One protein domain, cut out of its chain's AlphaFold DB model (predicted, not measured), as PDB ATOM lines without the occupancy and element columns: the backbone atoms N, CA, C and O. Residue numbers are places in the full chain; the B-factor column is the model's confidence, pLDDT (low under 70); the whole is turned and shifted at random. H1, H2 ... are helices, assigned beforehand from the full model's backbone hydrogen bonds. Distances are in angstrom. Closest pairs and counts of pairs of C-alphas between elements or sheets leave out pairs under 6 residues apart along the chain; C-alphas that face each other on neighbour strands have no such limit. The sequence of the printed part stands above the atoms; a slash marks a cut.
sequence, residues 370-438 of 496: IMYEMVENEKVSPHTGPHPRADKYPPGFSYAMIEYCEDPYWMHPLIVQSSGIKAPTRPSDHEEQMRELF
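This is residues 370 to 438 of the 496 residues of the protein "Protein CBG28019" of Caenorhabditis briggsae (UniProt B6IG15). This is a flat, open arrangement of helices in which the longest helix, H5, makes one end of the long axis and touches no other helix, while H1 makes the other end and forms a helical hairpin with H2, the helix nearest the middle. From H2 the short helix H3 and then H4 lead off to a third corner, where residues 414 to 420 stick out. The printed part has 69 residues with five named helices, H1 to H5 in that order along the chain, and no named strand; its class is all helix. It is only just loose, close to compact, with a radius of gyration of the C-alphas of 13.5 A, and the C-alphas span 39 by 28 by 15 A.

H5 covers residues 427 to 438 and is 16.0 A from first to last C-alpha, beginning at C-alpha 427 (53.354, 44.752, 24.090) and ending at C-alpha 438 (68.578, 41.331, 20.775). H1, residues 371 to 380, is 14.6 A long and begins at C-alpha 371 (38.464, 49.274, 14.519). H2 covers residues 399 to 406 and is 10.7 A long. H3, residues 408 to 411, measures 5.2 A, and H4, residues 413 to 419, measures 9.9 A.

H5 is apart from H1, H2, H3 and H4. H1 and H2 touch, with the C-alphas of Met 374 and Ala 400 the closest, 5.3 A apart. Their lines stand at a steep tilt of 42 degrees, and they run opposite ways. H2 and H3 meet only through their link, the single residue Asp 407. H3 and H4 only just touch, and only at the corner by their link, with 3 pairs of C-alphas within 8 A; the closest are those of Trp 410 and Val 416, 6.5 A apart. H1 is apart from H3 and H4, and H2 is apart from H4. In H1, H2, H4 and H5 every O i to N i+4 pair is within hydrogen-bond range; H3 is too short for such a pair, and its one O i to N i+3 pair is within range.

The two C-alphas farthest apart are those of Val 380 and Phe 438, at 42.9 A. The printed part has no cut. The link from H1 to H2, residues 381 to 398, is long; those from H2 to H3 and from H3 to H4 are tight, and that from H4 to H5, with 7 residues, is short. The mean pLDDT of the printed part is 77.3, and 23 residues are under 70: 413 to 420, 422 and 425 to 438. H5 has a mean of 59 and H4 of 64.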
ATOM      1  N   ILE A 370      36.716  45.028  13.835       89.12
ATOM      2  CA  ILE A 370      36.778  46.200  12.956       89.12
ATOM      3  C   ILE A 370      37.011  47.403  13.861       89.12
ATOM      4  O   ILE A 370      36.194  47.659  14.747       89.12
ATOM      5  N   MET A 371      38.097  48.152  13.645       88.69
ATOM      6  CA  MET A 371      38.464  49.274  14.519       88.69
ATOM      7  C   MET A 371      37.326  50.293  14.647       88.69
ATOM      8  O   MET A 371      37.011  50.769  15.737       88.69
ATOM      9  N   TYR A 372      36.651  50.589  13.534       89.44
ATOM     10  CA  TYR A 372      35.536  51.532  13.518       89.44
ATOM     11  C   TYR A 372      34.385  51.104  14.445       89.44
ATOM     12  O   TYR A 372      33.863  51.931  15.186       89.44
ATOM     13  N   GLU A 373      34.039  49.812  14.476       88.94
ATOM     14  CA  GLU A 373      32.998  49.261  15.359       88.94
ATOM     15  C   GLU A 373      33.350  49.469  16.842       88.94
ATOM     16  O   GLU A 373      32.490  49.829  17.647       88.94
ATOM     17  N   MET A 374      34.622  49.290  17.204       88.25
ATOM     18  CA  MET A 374      35.103  49.478  18.576       88.25
ATOM     19  C   MET A 374      35.078  50.951  18.996       88.25
ATOM     20  O   MET A 374      34.584  51.276  20.076       88.25
ATOM     21  N   VAL A 375      35.502  51.859  18.113       88.88
ATOM     22  CA  VAL A 375      35.412  53.311  18.347       88.88
ATOM     23  C   VAL A 375      33.951  53.759  18.496       88.88
ATOM     24  O   VAL A 375      33.633  54.616  19.323       88.88
ATOM     25  N   GLU A 376      33.036  53.188  17.712       87.81
ATOM     26  CA  GLU A 376      31.598  53.434  17.844       87.81
ATOM     27  C   GLU A 376      31.038  52.917  19.178       87.81
ATOM     28  O   GLU A 376      30.277  53.625  19.845       87.81
ATOM     29  N   ASN A 377      31.450  51.726  19.618       84.25
ATOM     30  CA  ASN A 377      31.062  51.173  20.918       84.25
ATOM     31  C   ASN A 377      31.533  52.056  22.085       84.25
ATOM     32  O   ASN A 377      30.751  52.304  23.007       84.25
ATOM     33  N   GLU A 378      32.751  52.598  22.014       84.38
ATOM     34  CA  GLU A 378      33.281  53.533  23.015       84.38
ATOM     35  C   GLU A 378      32.450  54.826  23.089       84.38
ATOM     36  O   GLU A 378      32.189  55.334  24.177       84.38
ATOM     37  N   LYS A 379      31.942  55.342  21.960       82.38
ATOM     38  CA  LYS A 379      31.050  56.521  21.956       82.38
ATOM     39  C   LYS A 379      29.688  56.240  22.589       82.38
ATOM     40  O   LYS A 379      29.113  57.125  23.222       82.38
ATOM     41  N   VAL A 380      29.148  55.036  22.390       78.06
ATOM     42  CA  VAL A 380      27.845  54.625  22.945       78.06
ATOM     43  C   VAL A 380      27.938  54.396  24.449       78.06
ATOM     44  O   VAL A 380      27.029  54.771  25.190       78.06
ATOM     45  N   SER A 381      29.027  53.772  24.891       77.44
ATOM     46  CA  SER A 381      29.284  53.447  26.286       77.44
ATOM     47  C   SER A 381      30.679  53.934  26.674       77.44
ATOM     48  O   SER A 381      31.602  53.123  26.771       77.44
ATOM     49  N   PRO A 382      30.846  55.250  26.899       77.88
ATOM     50  CA  PRO A 382      32.140  55.806  27.248       77.88
ATOM     51  C   PRO A 382      32.611  55.249  28.586       77.88
ATOM     52  O   PRO A 382      31.893  55.259  29.592       77.88
ATOM     53  N   HIS A 383      33.845  54.765  28.581       78.50
ATOM     54  CA  HIS A 383      34.512  54.265  29.767       78.50
ATOM     55  C   HIS A 383      34.890  55.454  30.654       78.50
ATOM     56  O   HIS A 383      35.282  56.518  30.179       78.50
ATOM     57  N   THR A 384      34.736  55.298  31.968       75.81
ATOM     58  CA  THR A 384      35.000  56.377  32.939       75.81
ATOM     59  C   THR A 384      36.480  56.506  33.312       75.81
ATOM     60  O   THR A 384      36.836  57.401  34.075       75.81
ATOM     61  N   GLY A 385      37.348  55.651  32.768       82.44
ATOM     62  CA  GLY A 385      38.779  55.630  33.048       82.44
ATOM     63  C   GLY A 385      39.583  54.932  31.947       82.44
ATOM     64  O   GLY A 385      38.996  54.442  30.978       82.44
ATOM     65  N   PRO A 386      40.921  54.903  32.081       84.56
ATOM     66  CA  PRO A 386      41.800  54.230  31.132       84.56
ATOM     67  C   PRO A 386      41.560  52.716  31.115       84.56
ATOM     68  O   PRO A 386      41.026  52.142  32.067       84.56
ATOM     69  N   HIS A 387      41.975  52.063  30.029       88.69
ATOM     70  CA  HIS A 387      41.880  50.611  29.896       88.69
ATOM     71  C   HIS A 387      42.674  49.897  31.011       88.69
ATOM     72  O   HIS A 387      43.763  50.364  31.352       88.69
ATOM     73  N   PRO A 388      42.210  48.750  31.556       87.56
ATOM     74  CA  PRO A 388      42.920  48.024  32.619       87.56
ATOM     75  C   PRO A 388      44.357  47.609  32.278       87.56
ATOM     76  O   PRO A 388      45.147  47.364  33.177       87.56
ATOM     77  N   ARG A 389      44.666  47.509  30.981       85.00
ATOM     78  CA  ARG A 389      45.993  47.180  30.430       85.00
ATOM     79  C   ARG A 389      46.678  48.374  29.753       85.00
ATOM     80  O   ARG A 389      47.568  48.177  28.936       85.00
ATOM     81  N   ALA A 390      46.215  49.602  29.994       87.50
ATOM     82  CA  ALA A 390      46.761  50.797  29.342       87.50
ATOM     83  C   ALA A 390      48.245  51.034  29.659       87.50
ATOM     84  O   ALA A 390      48.943  51.630  28.850       87.50
ATOM     85  N   ASP A 391      48.719  50.536  30.800       85.81
ATOM     86  CA  ASP A 391      50.121  50.525  31.224       85.81
ATOM     87  C   ASP A 391      51.037  49.731  30.285       85.81
ATOM     88  O   ASP A 391      52.208  50.069  30.144       85.81
ATOM     89  N   LYS A 392      50.501  48.706  29.617       85.12
ATOM     90  CA  LYS A 392      51.264  47.875  28.682       85.12
ATOM     91  C   LYS A 392      51.399  48.521  27.305       85.12
ATOM     92  O   LYS A 392      52.299  48.166  26.563       85.12
ATOM     93  N   TYR A 393      50.520  49.448  26.938       86.12
ATOM     94  CA  TYR A 393      50.490  50.040  25.598       86.12
ATOM     95  C   TYR A 393      51.162  51.419  25.559       86.12
ATOM     96  O   TYR A 393      51.257  52.093  26.586       86.12
ATOM     97  N   PRO A 394      51.606  51.889  24.375       83.94
ATOM     98  CA  PRO A 394      52.186  53.217  24.245       83.94
ATOM     99  C   PRO A 394      51.246  54.325  24.753       83.94
ATOM    100  O   PRO A 394      50.034  54.282  24.496       83.94
ATOM    101  N   PRO A 395      51.792  55.366  25.410       80.94
ATOM    102  CA  PRO A 395      50.998  56.498  25.863       80.94
ATOM    103  C   PRO A 395      50.358  57.192  24.654       80.94
ATOM    104  O   PRO A 395      51.049  57.665  23.754       80.94
ATOM    105  N   GLY A 396      49.026  57.237  24.626       84.56
ATOM    106  CA  GLY A 396      48.242  57.780  23.511       84.56
ATOM    107  C   GLY A 396      47.333  56.760  22.823       84.56
ATOM    108  O   GLY A 396      46.457  57.161  22.060       84.56
ATOM    109  N   PHE A 397      47.478  55.466  23.122       88.44
ATOM    110  CA  PHE A 397      46.498  54.469  22.698       88.44
ATOM    111  C   PHE A 397      45.147  54.725  23.380       88.44
ATOM    112  O   PHE A 397      45.061  54.857  24.603       88.44
ATOM    113  N   SER A 398      44.088  54.812  22.571       89.62
ATOM    114  CA  SER A 398      42.713  54.921  23.071       89.62
ATOM    115  C   SER A 398      42.221  53.589  23.637       89.62
ATOM    116  O   SER A 398      42.797  52.534  23.365       89.62
ATOM    117  N   TYR A 399      41.123  53.625  24.397       91.12
ATOM    118  CA  TYR A 399      40.515  52.415  24.943       91.12
ATOM    119  C   TYR A 399      40.121  51.442  23.817       91.12
ATOM    120  O   TYR A 399      40.498  50.273  23.872       91.12
ATOM    121  N   ALA A 400      39.469  51.936  22.755       90.50
ATOM    122  CA  ALA A 400      39.120  51.130  21.584       90.50
ATOM    123  C   ALA A 400      40.340  50.516  20.875       90.50
ATOM    124  O   ALA A 400      40.277  49.370  20.438       90.50
ATOM    125  N   MET A 401      41.463  51.241  20.781       89.75
ATOM    126  CA  MET A 401      42.688  50.691  20.183       89.75
ATOM    127  C   MET A 401      43.246  49.525  20.999       89.75
ATOM    128  O   MET A 401      43.708  48.546  20.423       89.75
ATOM    129  N   ILE A 402      43.194  49.617  22.328       90.00
ATOM    130  CA  ILE A 402      43.672  48.543  23.201       90.00
ATOM    131  C   ILE A 402      42.741  47.328  23.113       90.00
ATOM    132  O   ILE A 402      43.234  46.215  22.954       90.00
ATOM    133  N   GLU A 403      41.417  47.524  23.133       90.12
ATOM    134  CA  GLU A 403      40.457  46.427  22.913       90.12
ATOM    135  C   GLU A 403      40.655  45.753  21.556       90.12
ATOM    136  O   GLU A 403      40.599  44.527  21.464       90.12
ATOM    137  N   TYR A 404      40.939  46.540  20.517       90.12
ATOM    138  CA  TYR A 404      41.257  46.005  19.201       90.12
ATOM    139  C   TYR A 404      42.484  45.110  19.252       90.12
ATOM    140  O   TYR A 404      42.427  44.002  18.738       90.12
ATOM    141  N   CYS A 405      43.580  45.545  19.875       87.62
ATOM    142  CA  CYS A 405      44.803  44.749  19.948       87.62
ATOM    143  C   CYS A 405      44.659  43.489  20.815       87.62
ATOM    144  O   CYS A 405      45.232  42.448  20.492       87.62
ATOM    145  N   GLU A 406      43.895  43.570  21.903       87.56
ATOM    146  CA  GLU A 406      43.667  42.461  22.839       87.56
ATOM    147  C   GLU A 406      42.594  41.472  22.358       87.56
ATOM    148  O   GLU A 406      42.377  40.440  22.995       87.56
ATOM    149  N   ASP A 407      41.946  41.746  21.225       89.69
ATOM    150  CA  ASP A 407      40.830  40.949  20.740       89.69
ATOM    151  C   ASP A 407      41.189  39.452  20.559       89.69
ATOM    152  O   ASP A 407      42.252  39.140  20.004       89.69
ATOM    153  N   PRO A 408      40.315  38.510  20.989       87.88
ATOM    154  CA  PRO A 408      40.554  37.071  20.861       87.88
ATOM    155  C   PRO A 408      40.839  36.596  19.437       87.88
ATOM    156  O   PRO A 408      41.537  35.602  19.266       87.88
ATOM    157  N   TYR A 409      40.335  37.290  18.416       86.44
ATOM    158  CA  TYR A 409      40.599  36.957  17.019       86.44
ATOM    159  C   TYR A 409      42.101  36.878  16.718       86.44
ATOM    160  O   TYR A 409      42.555  35.963  16.032       86.44
ATOM    161  N   TRP A 410      42.883  37.809  17.272       84.62
ATOM    162  CA  TRP A 410      44.324  37.884  17.032       84.62
ATOM    163  C   TRP A 410      45.109  36.757  17.696       84.62
ATOM    164  O   TRP A 410      46.228  36.477  17.282       84.62
ATOM    165  N   MET A 411      44.514  36.081  18.680       78.69
ATOM    166  CA  MET A 411      45.136  34.972  19.408       78.69
ATOM    167  C   MET A 411      45.099  33.648  18.639       78.69
ATOM    168  O   MET A 411      45.652  32.657  19.106       78.69
ATOM    169  N   HIS A 412      44.448  33.605  17.473       75.75
ATOM    170  CA  HIS A 412      44.329  32.401  16.652       75.75
ATOM    171  C   HIS A 412      45.186  32.515  15.376       75.75
ATOM    172  O   HIS A 412      44.660  32.855  14.309       75.75
ATOM    173  N   PRO A 413      46.500  32.207  15.444       66.19
ATOM    174  CA  PRO A 413      47.461  32.494  14.374       66.19
ATOM    175  C   PRO A 413      47.107  31.842  13.033       66.19
ATOM    176  O   PRO A 413      47.255  32.478  11.991       66.19
ATOM    177  N   LEU A 414      46.538  30.632  13.040       65.75
ATOM    178  CA  LEU A 414      46.097  29.932  11.821       65.75
ATOM    179  C   LEU A 414      44.990  30.692  11.059       65.75
ATOM    180  O   LEU A 414      44.947  30.709   9.824       65.75
ATOM    181  N   ILE A 415      44.086  31.357  11.785       65.38
ATOM    182  CA  ILE A 415      42.990  32.137  11.192       65.38
ATOM    183  C   ILE A 415      43.526  33.468  10.656       65.38
ATOM    184  O   ILE A 415      43.168  33.881   9.551       65.38
ATOM    185  N   VAL A 416      44.415  34.115  11.409       64.69
ATOM    186  CA  VAL A 416      45.024  35.392  11.024       64.69
ATOM    187  C   VAL A 416      45.880  35.222   9.764       64.69
ATOM    188  O   VAL A 416      45.656  35.925   8.779       64.69
ATOM    189  N   GLN A 417      46.773  34.228   9.733       65.19
ATOM    190  CA  GLN A 417      47.641  33.958   8.581       65.19
ATOM    191  C   GLN A 417      46.842  33.665   7.303       65.19
ATOM    192  O   GLN A 417      47.137  34.224   6.248       65.19
ATOM    193  N   SER A 418      45.782  32.852   7.395       61.38
ATOM    194  CA  SER A 418      44.940  32.511   6.237       61.38
ATOM    195  C   SER A 418      44.098  33.680   5.712       61.38
ATOM    196  O   SER A 418      43.679  33.668   4.554       61.38
ATOM    197  N   SER A 419      43.844  34.698   6.537       61.47
ATOM    198  CA  SER A 419      43.106  35.900   6.133       61.47
ATOM    199  C   SER A 419      43.971  36.946   5.422       61.47
ATOM    200  O   SER A 419      43.426  37.844   4.784       61.47
ATOM    201  N   GLY A 420      45.302  36.847   5.523       64.06
ATOM    202  CA  GLY A 420      46.231  37.870   5.029       64.06
ATOM    203  C   GLY A 420      46.219  39.171   5.844       64.06
ATOM    204  O   GLY A 420      46.899  40.130   5.475       64.06
ATOM    205  N   ILE A 421      45.466  39.214   6.948       71.38
ATOM    206  CA  ILE A 421      45.409  40.349   7.868       71.38
ATOM    207  C   ILE A 421      46.606  40.254   8.812       71.38
ATOM    208  O   ILE A 421      46.878  39.199   9.380       71.38
ATOM    209  N   LYS A 422      47.335  41.356   8.995       67.88
ATOM    210  CA  LYS A 422      48.420  41.404   9.979       67.88
ATOM    211  C   LYS A 422      47.830  41.637  11.364       67.88
ATOM    212  O   LYS A 422      47.162  42.649  11.569       67.88
ATOM    213  N   ALA A 423      48.096  40.723  12.298       74.00
ATOM    214  CA  ALA A 423      47.777  40.955  13.701       74.00
ATOM    215  C   ALA A 423      48.517  42.206  14.205       74.00
ATOM    216  O   ALA A 423      49.692  42.395  13.871       74.00
ATOM    217  N   PRO A 424      47.855  43.067  14.993       77.31
ATOM    218  CA  PRO A 424      48.529  44.165  15.662       77.31
ATOM    219  C   PRO A 424      49.537  43.617  16.679       77.31
ATOM    220  O   PRO A 424      49.213  42.720  17.458       77.31
ATOM    221  N   THR A 425      50.746  44.178  16.694       67.25
ATOM    222  CA  THR A 425      51.799  43.783  17.637       67.25
ATOM    223  C   THR A 425      51.376  44.118  19.065       67.25
ATOM    224  O   THR A 425      51.056  45.272  19.369       67.25
ATOM    225  N   ARG A 426      51.362  43.117  19.948       69.94
ATOM    226  CA  ARG A 426      51.054  43.313  21.369       69.94
ATOM    227  C   ARG A 426      52.315  43.701  22.139       69.94
ATOM    228  O   ARG A 426      53.408  43.347  21.719       69.94
ATOM    229  N   PRO A 427      52.193  44.378  23.287       66.94
ATOM    230  CA  PRO A 427      53.354  44.752  24.090       66.94
ATOM    231  C   PRO A 427      54.168  43.578  24.649       66.94
ATOM    232  O   PRO A 427      55.389  43.661  24.666       66.94
ATOM    233  N   SER A 428      53.526  42.477  25.066       61.38
ATOM    234  CA  SER A 428      54.239  41.255  25.487       61.38
ATOM    235  C   SER A 428      55.024  40.648  24.329       61.38
ATOM    236  O   SER A 428      56.196  40.327  24.477       61.38
ATOM    237  N   ASP A 429      54.394  40.594  23.158       57.81
ATOM    238  CA  ASP A 429      54.994  40.075  21.933       57.81
ATOM    239  C   ASP A 429      56.074  41.036  21.420       57.81
ATOM    240  O   ASP A 429      57.000  40.618  20.747       57.81
ATOM    241  N   HIS A 430      55.983  42.330  21.742       56.78
ATOM    242  CA  HIS A 430      57.004  43.326  21.444       56.78
ATOM    243  C   HIS A 430      58.211  43.172  22.368       56.78
ATOM    244  O   HIS A 430      59.331  43.315  21.903       56.78
ATOM    245  N   GLU A 431      58.031  42.896  23.661       56.31
ATOM    246  CA  GLU A 431      59.154  42.564  24.545       56.31
ATOM    247  C   GLU A 431      59.812  41.244  24.150       56.31
ATOM    248  O   GLU A 431      61.032  41.160  24.205       56.31
ATOM    249  N   GLU A 432      59.039  40.251  23.710       62.03
ATOM    250  CA  GLU A 432      59.554  38.993  23.171       62.03
ATOM    251  C   GLU A 432      60.242  39.197  21.817       62.03
ATOM    252  O   GLU A 432      61.368  38.757  21.665       62.03
ATOM    253  N   GLN A 433      59.682  39.986  20.895       60.03
ATOM    254  CA  GLN A 433      60.343  40.380  19.642       60.03
ATOM    255  C   GLN A 433      61.590  41.228  19.884       60.03
ATOM    256  O   GLN A 433      62.575  41.088  19.175       60.03
ATOM    257  N   MET A 434      61.578  42.123  20.872       56.09
ATOM    258  CA  MET A 434      62.767  42.860  21.305       56.09
ATOM    259  C   MET A 434      63.740  41.944  22.038       56.09
ATOM    260  O   MET A 434      64.932  42.205  22.041       56.09
ATOM    261  N   ARG A 435      63.279  40.863  22.661       59.69
ATOM    262  CA  ARG A 435      64.176  39.847  23.190       59.69
ATOM    263  C   ARG A 435      64.793  39.099  22.017       59.69
ATOM    264  O   ARG A 435      65.998  39.160  21.920       59.69
ATOM    265  N   GLU A 436      64.014  38.580  21.072       61.34
ATOM    266  CA  GLU A 436      64.445  37.891  19.843       61.34
ATOM    267  C   GLU A 436      65.390  38.724  18.966       61.34
ATOM    268  O   GLU A 436      66.411  38.224  18.505       61.34
ATOM    269  N   LEU A 437      65.096  40.012  18.762       59.28
ATOM    270  CA  LEU A 437      65.936  40.943  17.996       59.28
ATOM    271  C   LEU A 437      67.293  41.198  18.663       59.28
ATOM    272  O   LEU A 437      68.248  41.566  17.977       59.28
ATOM    273  N   PHE A 438      67.376  41.051  19.988       55.06
ATOM    274  CA  PHE A 438      68.578  41.331  20.775       55.06
ATOM    275  C   PHE A 438      69.206  40.071  21.395       55.06
ATOM    276  O   PHE A 438      70.331  40.132  21.893       55.06
TER     277      PHE A 438